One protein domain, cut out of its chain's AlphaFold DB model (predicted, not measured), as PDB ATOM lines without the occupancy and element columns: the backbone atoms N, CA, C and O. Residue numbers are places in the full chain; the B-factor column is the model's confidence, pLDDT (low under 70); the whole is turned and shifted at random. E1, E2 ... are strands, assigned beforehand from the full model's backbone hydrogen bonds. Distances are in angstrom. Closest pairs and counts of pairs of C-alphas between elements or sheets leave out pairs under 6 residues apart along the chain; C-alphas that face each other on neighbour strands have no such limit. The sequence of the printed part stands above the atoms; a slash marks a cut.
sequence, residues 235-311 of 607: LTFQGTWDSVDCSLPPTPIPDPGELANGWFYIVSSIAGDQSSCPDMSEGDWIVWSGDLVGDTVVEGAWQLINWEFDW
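What this domain is: This is residues 235 to 311 of the 607 residues of an uncharacterized protein of Spirochaetes bacterium (UniProt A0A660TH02). Little of this domain is regular structure: look for one strongly twisted sheet of four strands, with residues 245 to 262 folding back over one face. The 77 printed residues hold no named helix; the strands E1, E2, E3, E4 keep this order in the mixed sheet, all strand, 30 residues. The whole is compact, radius of gyration of the C-alphas 13.3 A, spanning 38 by 26 by 19 A.

How they stand to each other: Start at E1, residues 236 to 244, parallel to E2, residues 263 to 271; N 241 and O 266, 2.8 A apart, are within hydrogen-bond range. E3, residues 285 to 290, forms antiparallel hairpins with E2 (N 288 and O 263, 2.8 A) and with E4, residues 300 to 305 (N 303 and O 287, 2.8 A). E2, E3 and E4 make a meander, each strand the antiparallel neighbour of the one before.

Where its parts are: Find C-alpha 236 at (-17.108, 23.893, 17.807); E1 runs 22.7 A, E2 22.5 A, E3 16.0 A and E4 15.2 A, to C-alpha 305 at (-14.617, 21.814, 2.664).

The domain as a whole: The printed part has no cut; the links E1 to E2 and E2 to E3 are long. Look for pLDDT under 70 at 28 residues, among them 291 to 299.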
ATOM      1  N   LEU A 235     -18.579  19.473  16.469       80.81
ATOM      2  CA  LEU A 235     -17.563  20.469  16.115       80.81
ATOM      3  C   LEU A 235     -17.903  21.835  16.723       80.81
ATOM      4  O   LEU A 235     -19.054  22.264  16.725       80.81
ATOM      5  N   THR A 236     -16.899  22.561  17.210       82.88
ATOM      6  CA  THR A 236     -17.108  23.893  17.807       82.88
ATOM      7  C   THR A 236     -16.836  24.996  16.786       82.88
ATOM      8  O   THR A 236     -15.768  25.029  16.171       82.88
ATOM      9  N   PHE A 237     -17.797  25.906  16.597       85.75
ATOM     10  CA  PHE A 237     -17.624  27.070  15.727       85.75
ATOM     11  C   PHE A 237     -16.730  28.113  16.400       85.75
ATOM     12  O   PHE A 237     -17.063  28.600  17.481       85.75
ATOM     13  N   GLN A 238     -15.626  28.483  15.751       85.88
ATOM     14  CA  GLN A 238     -14.635  29.412  16.311       85.88
ATOM     15  C   GLN A 238     -14.699  30.825  15.707       85.88
ATOM     16  O   GLN A 238     -13.971  31.722  16.132       85.88
ATOM     17  N   GLY A 239     -15.581  31.047  14.727       85.62
ATOM     18  CA  GLY A 239     -15.787  32.342  14.081       85.62
ATOM     19  C   GLY A 239     -15.447  32.342  12.591       85.62
ATOM     20  O   GLY A 239     -15.396  31.304  11.929       85.62
ATOM     21  N   THR A 240     -15.238  33.535  12.045       82.62
ATOM     22  CA  THR A 240     -14.835  33.719  10.649       82.62
ATOM     23  C   THR A 240     -13.330  33.928  10.522       82.62
ATOM     24  O   THR A 240     -12.727  34.579  11.375       82.62
ATOM     25  N   TRP A 241     -12.732  33.413   9.450       84.25
ATOM     26  CA  TRP A 241     -11.306  33.553   9.166       84.25
ATOM     27  C   TRP A 241     -11.075  34.406   7.917       84.25
ATOM     28  O   TRP A 241     -11.592  34.094   6.844       84.25
ATOM     29  N   ASP A 242     -10.286  35.469   8.054       83.25
ATOM     30  CA  ASP A 242      -9.818  36.278   6.930       83.25
ATOM     31  C   ASP A 242      -8.459  35.739   6.475       83.25
ATOM     32  O   ASP A 242      -7.436  35.920   7.141       83.25
ATOM     33  N   SER A 243      -8.465  35.005   5.365       76.69
ATOM     34  CA  SER A 243      -7.263  34.374   4.830       76.69
ATOM     35  C   SER A 243      -6.421  35.432   4.115       76.69
ATOM     36  O   SER A 243      -6.613  35.690   2.922       76.69
ATOM     37  N   VAL A 244      -5.450  36.009   4.824       76.94
ATOM     38  CA  VAL A 244      -4.389  36.816   4.208       76.94
ATOM     39  C   VAL A 244      -3.256  35.889   3.766       76.94
ATOM     40  O   VAL A 244      -2.754  35.104   4.577       76.94
ATOM     41  N   ASP A 245      -2.885  35.947   2.483       74.31
ATOM     42  CA  ASP A 245      -1.819  35.132   1.862       74.31
ATOM     43  C   ASP A 245      -1.961  33.612   2.107       74.31
ATOM     44  O   ASP A 245      -0.981  32.897   2.325       74.31
ATOM     45  N   CYS A 246      -3.202  33.116   2.097       77.00
ATOM     46  CA  CYS A 246      -3.553  31.712   2.340       77.00
ATOM     47  C   CYS A 246      -3.109  31.125   3.679       77.00
ATOM     48  O   CYS A 246      -2.894  29.912   3.804       77.00
ATOM     49  N   SER A 247      -2.924  31.965   4.690       81.56
ATOM     50  CA  SER A 247      -2.661  31.449   6.025       81.56
ATOM     51  C   SER A 247      -3.856  30.618   6.503       81.56
ATOM     52  O   SER A 247      -5.002  31.073   6.500       81.56
ATOM     53  N   LEU A 248      -3.584  29.372   6.900       81.88
ATOM     54  CA  LEU A 248      -4.552  28.559   7.629       81.88
ATOM     55  C   LEU A 248      -4.790  29.181   9.013       81.88
ATOM     56  O   LEU A 248      -3.877  29.827   9.547       81.88
ATOM     57  N   PRO A 249      -5.970  28.968   9.620       83.31
ATOM     58  CA  PRO A 249      -6.198  29.385  10.992       83.31
ATOM     59  C   PRO A 249      -5.125  28.778  11.912       83.31
ATOM     60  O   PRO A 249      -4.641  27.666  11.648       83.31
ATOM     61  N   PRO A 250      -4.719  29.482  12.984       82.94
ATOM     62  CA  PRO A 250      -3.774  28.939  13.946       82.94
ATOM     63  C   PRO A 250      -4.284  27.597  14.467       82.94
ATOM     64  O   PRO A 250      -5.477  27.433  14.726       82.94
ATOM     65  N   THR A 251      -3.374  26.628  14.594       79.06
ATOM     66  CA  THR A 251      -3.716  25.302  15.110       79.06
ATOM     67  C   THR A 251      -4.391  25.443  16.479       79.06
ATOM     68  O   THR A 251      -3.860  26.162  17.332       79.06
ATOM     69  N   PRO A 252      -5.536  24.773  16.696       73.75
ATOM     70  CA  PRO A 252      -6.237  24.798  17.969       73.75
ATOM     71  C   PRO A 252      -5.341  24.440  19.153       73.75
ATOM     72  O   PRO A 252      -4.593  23.465  19.091       73.75
ATOM     73  N   ILE A 253      -5.457  25.192  20.247       78.12
ATOM     74  CA  ILE A 253      -4.964  24.786  21.566       78.12
ATOM     75  C   ILE A 253      -6.216  24.706  22.446       78.12
ATOM     76  O   ILE A 253      -6.705  25.762  22.849       78.12
ATOM     77  N   PRO A 254      -6.804  23.513  22.657       71.31
ATOM     78  CA  PRO A 254      -7.984  23.386  23.505       71.31
ATOM     79  C   PRO A 254      -7.649  23.779  24.944       71.31
ATOM     80  O   PRO A 254      -6.553  23.491  25.433       71.31
ATOM     81  N   ASP A 255      -8.599  24.412  25.630       75.75
ATOM     82  CA  ASP A 255      -8.455  24.657  27.060       75.75
ATOM     83  C   ASP A 255      -8.467  23.313  27.818       75.75
ATOM     84  O   ASP A 255      -9.202  22.389  27.439       75.75
ATOM     85  N   PRO A 256      -7.669  23.156  28.896       67.56
ATOM     86  CA  PRO A 256      -7.606  21.905  29.643       67.56
ATOM     87  C   PRO A 256      -8.992  21.463  30.139       67.56
ATOM     88  O   PRO A 256      -9.562  22.073  31.043       67.56
ATOM     89  N   GLY A 257      -9.517  20.375  29.565       66.00
ATOM     90  CA  GLY A 257     -10.817  19.792  29.919       66.00
ATOM     91  C   GLY A 257     -11.903  19.890  28.844       66.00
ATOM     92  O   GLY A 257     -12.958  19.281  29.022       66.00
ATOM     93  N   GLU A 258     -11.668  20.585  27.727       67.38
ATOM     94  CA  GLU A 258     -12.609  20.592  26.602       67.38
ATOM     95  C   GLU A 258     -12.443  19.347  25.716       67.38
ATOM     96  O   GLU A 258     -11.442  19.165  25.026       67.38
ATOM     97  N   LEU A 259     -13.464  18.486  25.708       60.16
ATOM     98  CA  LEU A 259     -13.591  17.359  24.780       60.16
ATOM     99  C   LEU A 259     -14.218  17.844  23.462       60.16
ATOM    100  O   LEU A 259     -15.344  17.477  23.129       60.16
ATOM    101  N   ALA A 260     -13.539  18.730  22.737       59.25
ATOM    102  CA  ALA A 260     -14.010  19.151  21.420       59.25
ATOM    103  C   ALA A 260     -13.614  18.102  20.366       59.25
ATOM    104  O   ALA A 260     -12.435  17.817  20.191       59.25
ATOM    105  N   ASN A 261     -14.568  17.569  19.598       69.25
ATOM    106  CA  ASN A 261     -14.280  16.627  18.499       69.25
ATOM    107  C   ASN A 261     -13.716  17.322  17.234       69.25
ATOM    108  O   ASN A 261     -13.686  16.730  16.155       69.25
ATOM    109  N   GLY A 262     -13.291  18.586  17.351       80.50
ATOM    110  CA  GLY A 262     -12.734  19.414  16.280       80.50
ATOM    111  C   GLY A 262     -13.311  20.834  16.257       80.50
ATOM    112  O   GLY A 262     -14.321  21.131  16.904       80.50
ATOM    113  N   TRP A 263     -12.659  21.732  15.517       82.56
ATOM    114  CA  TRP A 263     -13.046  23.144  15.365       82.56
ATOM    115  C   TRP A 263     -13.316  23.465  13.896       82.56
ATOM    116  O   TRP A 263     -12.718  22.854  13.009       82.56
ATOM    117  N   PHE A 264     -14.168  24.453  13.625       84.69
ATOM    118  CA  PHE A 264     -14.334  24.966  12.264       84.69
ATOM    119  C   PHE A 264     -14.444  26.492  12.203       84.69
ATOM    120  O   PHE A 264     -14.972  27.137  13.115       84.69
ATOM    121  N   TYR A 265     -13.953  27.043  11.091       85.31
ATOM    122  CA  TYR A 265     -14.042  28.454  10.716       85.31
ATOM    123  C   TYR A 265     -14.732  28.595   9.356       85.31
ATOM    124  O   TYR A 265     -14.627  27.715   8.501       85.31
ATOM    125  N   ILE A 266     -15.394  29.732   9.134       81.94
ATOM    126  CA  ILE A 266     -15.924  30.114   7.813       81.94
ATOM    127  C   ILE A 266     -15.011  31.184   7.217       81.94
ATOM    128  O   ILE A 266     -14.744  32.189   7.877       81.94
ATOM    129  N   VAL A 267     -14.550  31.008   5.979       81.38
ATOM    130  CA  VAL A 267     -13.709  32.012   5.308       81.38
ATOM    131  C   VAL A 267     -14.546  33.261   5.026       81.38
ATOM    132  O   VAL A 267     -15.493  33.216   4.236       81.38
ATOM    133  N   SER A 268     -14.235  34.378   5.692       73.25
ATOM    134  CA  SER A 268     -14.953  35.649   5.502       73.25
ATOM    135  C   SER A 268     -14.456  36.450   4.313       73.25
ATOM    136  O   SER A 268     -15.225  37.226   3.767       73.25
ATOM    137  N   SER A 269     -13.189  36.294   3.944       74.94
ATOM    138  CA  SER A 269     -12.569  36.988   2.818       74.94
ATOM    139  C   SER A 269     -11.208  36.366   2.509       74.94
ATOM    140  O   SER A 269     -10.605  35.697   3.354       74.94
ATOM    141  N   ILE A 270     -10.736  36.560   1.276       70.62
ATOM    142  CA  ILE A 270      -9.400  36.147   0.837       70.62
ATOM    143  C   ILE A 270      -8.707  37.377   0.266       70.62
ATOM    144  O   ILE A 270      -9.013  37.814  -0.846       70.62
ATOM    145  N   ALA A 271      -7.780  37.943   1.031       64.88
ATOM    146  CA  ALA A 271      -6.985  39.092   0.620       64.88
ATOM    147  C   ALA A 271      -5.535  38.660   0.326       64.88
ATOM    148  O   ALA A 271      -4.940  37.914   1.096       64.88
ATOM    149  N   GLY A 272      -4.948  39.132  -0.780       70.12
ATOM    150  CA  GLY A 272      -3.560  38.816  -1.163       70.12
ATOM    151  C   GLY A 272      -3.424  38.126  -2.526       70.12
ATOM    152  O   GLY A 272      -4.367  38.105  -3.320       70.12
ATOM    153  N   ASP A 273      -2.229  37.608  -2.824       65.44
ATOM    154  CA  ASP A 273      -1.937  36.898  -4.080       65.44
ATOM    155  C   ASP A 273      -2.535  35.482  -4.052       65.44
ATOM    156  O   ASP A 273      -2.005  34.570  -3.422       65.44
ATOM    157  N   GLN A 274      -3.653  35.292  -4.753       64.62
ATOM    158  CA  GLN A 274      -4.375  34.016  -4.808       64.62
ATOM    159  C   GLN A 274      -3.680  32.950  -5.675       64.62
ATOM    160  O   GLN A 274      -4.135  31.806  -5.724       64.62
ATOM    161  N   SER A 275      -2.575  33.274  -6.363       69.56
ATOM    162  CA  SER A 275      -1.903  32.324  -7.262       69.56
ATOM    163  C   SER A 275      -1.306  31.104  -6.548       69.56
ATOM    164  O   SER A 275      -1.087  30.074  -7.190       69.56
ATOM    165  N   SER A 276      -1.085  31.180  -5.232       63.44
ATOM    166  CA  SER A 276      -0.594  30.061  -4.424       63.44
ATOM    167  C   SER A 276      -1.681  29.119  -3.898       63.44
ATOM    168  O   SER A 276      -1.322  28.050  -3.402       63.44
ATOM    169  N   CYS A 277      -2.975  29.466  -3.990       66.12
ATOM    170  CA  CYS A 277      -4.067  28.700  -3.358       66.12
ATOM    171  C   CYS A 277      -5.340  28.715  -4.211       66.12
ATOM    172  O   CYS A 277      -6.280  29.448  -3.909       66.12
ATOM    173  N   PRO A 278      -5.378  27.914  -5.287       67.00
ATOM    174  CA  PRO A 278      -6.457  27.959  -6.271       67.00
ATOM    175  C   PRO A 278      -7.828  27.496  -5.747       67.00
ATOM    176  O   PRO A 278      -8.820  27.709  -6.438       67.00
ATOM    177  N   ASP A 279      -7.894  26.898  -4.553       74.31
ATOM    178  CA  ASP A 279      -9.071  26.139  -4.120       74.31
ATOM    179  C   ASP A 279      -9.886  26.793  -2.991       74.31
ATOM    180  O   ASP A 279     -10.933  26.258  -2.649       74.31
ATOM    181  N   MET A 280      -9.458  27.932  -2.423       77.75
ATOM    182  CA  MET A 280     -10.221  28.647  -1.383       77.75
ATOM    183  C   MET A 280     -11.069  29.771  -1.988       77.75
ATOM    184  O   MET A 280     -10.549  30.618  -2.714       77.75
ATOM    185  N   SER A 281     -12.352  29.816  -1.639       78.31
ATOM    186  CA  SER A 281     -13.307  30.879  -1.978       78.31
ATOM    187  C   SER A 281     -13.962  31.470  -0.723       78.31
ATOM    188  O   SER A 281     -14.027  30.841   0.333       78.31
ATOM    189  N   GLU A 282     -14.454  32.709  -0.817       75.31
ATOM    190  CA  GLU A 282     -15.242  33.314   0.263       75.31
ATOM    191  C   GLU A 282     -16.500  32.475   0.533       75.31
ATOM    192  O   GLU A 282     -17.251  32.154  -0.388       75.31
ATOM    193  N   GLY A 283     -16.729  32.122   1.801       70.75
ATOM    194  CA  GLY A 283     -17.816  31.232   2.211       70.75
ATOM    195  C   GLY A 283     -17.446  29.751   2.324       70.75
ATOM    196  O   GLY A 283     -18.263  28.996   2.851       70.75
ATOM    197  N   ASP A 284     -16.237  29.342   1.925       80.06
ATOM    198  CA  ASP A 284     -15.755  27.979   2.173       80.06
ATOM    199  C   ASP A 284     -15.541  27.711   3.668       80.06
ATOM    200  O   ASP A 284     -15.303  28.618   4.479       80.06
ATOM    201  N   TRP A 285     -15.626  26.434   4.034       80.94
ATOM    202  CA  TRP A 285     -15.517  25.973   5.410       80.94
ATOM    203  C   TRP A 285     -14.136  25.361   5.608       80.94
ATOM    204  O   TRP A 285     -13.724  24.473   4.863       80.94
ATOM    205  N   ILE A 286     -13.411  25.811   6.628       82.75
ATOM    206  CA  ILE A 286     -12.135  25.207   7.009       82.75
ATOM    207  C   ILE A 286     -12.384  24.431   8.296       82.75
ATOM    208  O   ILE A 286     -12.660  25.020   9.345       82.75
ATOM    209  N   VAL A 287     -12.320  23.105   8.206       83.81
ATOM    210  CA  VAL A 287     -12.580  22.205   9.332       83.81
ATOM    211  C   VAL A 287     -11.269  21.588   9.783       83.81
ATOM    212  O   VAL A 287     -10.527  21.009   8.988       83.81
ATOM    213  N   TRP A 288     -10.975  21.709  11.070       84.06
ATOM    214  CA  TRP A 288      -9.881  20.989  11.693       84.06
ATOM    215  C   TRP A 288     -10.426  19.705  12.305       84.06
ATOM    216  O   TRP A 288     -11.287  19.748  13.188       84.06
ATOM    217  N   SER A 289      -9.911  18.569  11.836       74.38
ATOM    218  CA  SER A 289     -10.166  17.265  12.444       74.38
ATOM    219  C   SER A 289      -8.841  16.668  12.911       74.38
ATOM    220  O   SER A 289      -7.876  16.549  12.150       74.38
ATOM    221  N   GLY A 290      -8.781  16.340  14.193       71.69
ATOM    222  CA  GLY A 290      -7.640  15.697  14.824       71.69
ATOM    223  C   GLY A 290      -8.030  15.200  16.205       71.69
ATOM    224  O   GLY A 290      -8.988  15.688  16.806       71.69
ATOM    225  N   ASP A 291      -7.309  14.192  16.677       64.38
ATOM    226  CA  ASP A 291      -7.569  13.567  17.968       64.38
ATOM    227  C   ASP A 291      -6.938  14.427  19.074       64.38
ATOM    228  O   ASP A 291      -5.723  14.629  19.098       64.38
ATOM    229  N   LEU A 292      -7.756  14.986  19.971       61.59
ATOM    230  CA  LEU A 292      -7.295  15.870  21.054       61.59
ATOM    231  C   LEU A 292      -6.887  15.099  22.325       61.59
ATOM    232  O   LEU A 292      -6.836  15.663  23.421       61.59
ATOM    233  N   VAL A 293      -6.582  13.803  22.213       54.59
ATOM    234  CA  VAL A 293      -6.220  12.968  23.365       54.59
ATOM    235  C   VAL A 293      -4.745  13.169  23.749       54.59
ATOM    236  O   VAL A 293      -3.857  12.436  23.321       54.59
ATOM    237  N   GLY A 294      -4.488  14.135  24.637       54.28
ATOM    238  CA  GLY A 294      -3.239  14.231  25.406       54.28
ATOM    239  C   GLY A 294      -2.484  15.556  25.263       54.28
ATOM    240  O   GLY A 294      -2.203  16.034  24.171       54.28
ATOM    241  N   ASP A 295      -2.090  16.112  26.409       54.94
ATOM    242  CA  ASP A 295      -1.709  17.513  26.659       54.94
ATOM    243  C   ASP A 295      -0.422  18.040  25.980       54.94
ATOM    244  O   ASP A 295       0.134  19.032  26.440       54.94
ATOM    245  N   THR A 296       0.136  17.410  24.933       53.28
ATOM    246  CA  THR A 296       1.393  17.945  24.345       53.28
ATOM    247  C   THR A 296       1.636  17.819  22.842       53.28
ATOM    248  O   THR A 296       2.555  18.494  22.381       53.28
ATOM    249  N   VAL A 297       0.862  17.081  22.034       52.03
ATOM    250  CA  VAL A 297       0.994  17.167  20.559       52.03
ATOM    251  C   VAL A 297      -0.340  16.868  19.883       52.03
ATOM    252  O   VAL A 297      -0.833  15.748  19.939       52.03
ATOM    253  N   VAL A 298      -0.896  17.877  19.220       56.53
ATOM    254  CA  VAL A 298      -2.129  17.783  18.439       56.53
ATOM    255  C   VAL A 298      -1.765  17.348  17.010       56.53
ATOM    256  O   VAL A 298      -1.302  18.162  16.210       56.53
ATOM    257  N   GLU A 299      -1.915  16.060  16.685       61.59
ATOM    258  CA  GLU A 299      -1.849  15.585  15.294       61.59
ATOM    259  C   GLU A 299      -3.222  15.780  14.637       61.59
ATOM    260  O   GLU A 299      -4.182  15.065  14.915       61.59
ATOM    261  N   GLY A 300      -3.332  16.771  13.754       70.62
ATOM    262  CA  GLY A 300      -4.518  16.966  12.925       70.62
ATOM    263  C   GLY A 300      -4.228  17.851  11.725       70.62
ATOM    264  O   GLY A 300      -3.226  18.571  11.689       70.62
ATOM    265  N   ALA A 301      -5.103  17.781  10.730       77.75
ATOM    266  CA  ALA A 301      -4.963  18.527   9.488       77.75
ATOM    267  C   ALA A 301      -6.188  19.411   9.262       77.75
ATOM    268  O   ALA A 301      -7.325  19.018   9.524       77.75
ATOM    269  N   TRP A 302      -5.941  20.609   8.739       81.06
ATOM    270  CA  TRP A 302      -7.000  21.438   8.189       81.06
ATOM    271  C   TRP A 302      -7.478  20.826   6.877       81.06
ATOM    272  O   TRP A 302      -6.680  20.595   5.966       81.06
ATOM    273  N   GLN A 303      -8.775  20.568   6.793       81.81
ATOM    274  CA  GLN A 303      -9.442  20.183   5.563       81.81
ATOM    275  C   GLN A 303     -10.269  21.363   5.075       81.81
ATOM    276  O   GLN A 303     -11.036  21.963   5.831       81.81
ATOM    277  N   LEU A 304     -10.084  21.703   3.804       78.69
ATOM    278  CA  LEU A 304     -10.935  22.661   3.129       78.69
ATOM    279  C   LEU A 304     -12.162  21.922   2.608       78.69
ATOM    280  O   LEU A 304     -12.045  21.000   1.799       78.69
ATOM    281  N   ILE A 305     -13.326  22.327   3.091       76.69
ATOM    282  CA  ILE A 305     -14.617  21.814   2.664       76.69
ATOM    283  C   ILE A 305     -15.262  22.908   1.818       76.69
ATOM    284  O   ILE A 305     -15.731  23.926   2.330       76.69
ATOM    285  N   ASN A 306     -15.237  22.703   0.505       69.38
ATOM    286  CA  ASN A 306     -15.958  23.550  -0.438       69.38
ATOM    287  C   ASN A 306     -17.470  23.272  -0.309       69.38
ATOM    288  O   ASN A 306     -17.877  22.171   0.049       69.38
ATOM    289  N   TRP A 307     -18.322  24.247  -0.590       60.53
ATOM    290  CA  TRP A 307     -19.776  24.147  -0.425       60.53
ATOM    291  C   TRP A 307     -20.459  23.084  -1.319       60.53
ATOM    292  O   TRP A 307     -21.582  22.684  -1.017       60.53
ATOM    293  N   GLU A 308     -19.798  22.580  -2.373       57.16
ATOM    294  CA  GLU A 308     -20.255  21.414  -3.166       57.16
ATOM    295  C   GLU A 308     -19.918  20.051  -2.520       57.16
ATOM    296  O   GLU A 308     -20.175  18.993  -3.101       57.16
ATOM    297  N   PHE A 309     -19.318  20.047  -1.329       56.31
ATOM    298  CA  PHE A 309     -18.838  18.836  -0.675       56.31
ATOM    299  C   PHE A 309     -19.980  17.966  -0.125       56.31
ATOM    300  O   PHE A 309     -20.824  18.406   0.657       56.31
ATOM    301  N   ASP A 310     -19.974  16.689  -0.509       58.06
ATOM    302  CA  ASP A 310     -20.877  15.673   0.026       58.06
ATOM    303  C   ASP A 310     -20.434  15.277   1.440       58.06
ATOM    304  O   ASP A 310     -19.436  14.582   1.630       58.06
ATOM    305  N   TRP A 311     -21.199  15.700   2.447       51.88
ATOM    306  CA  TRP A 311     -20.930  15.417   3.858       51.88
ATOM    307  C   TRP A 311     -20.843  13.920   4.190       51.88
ATOM    308  O   TRP A 311     -20.230  13.560   5.195       51.88
TER     309      TRP A 311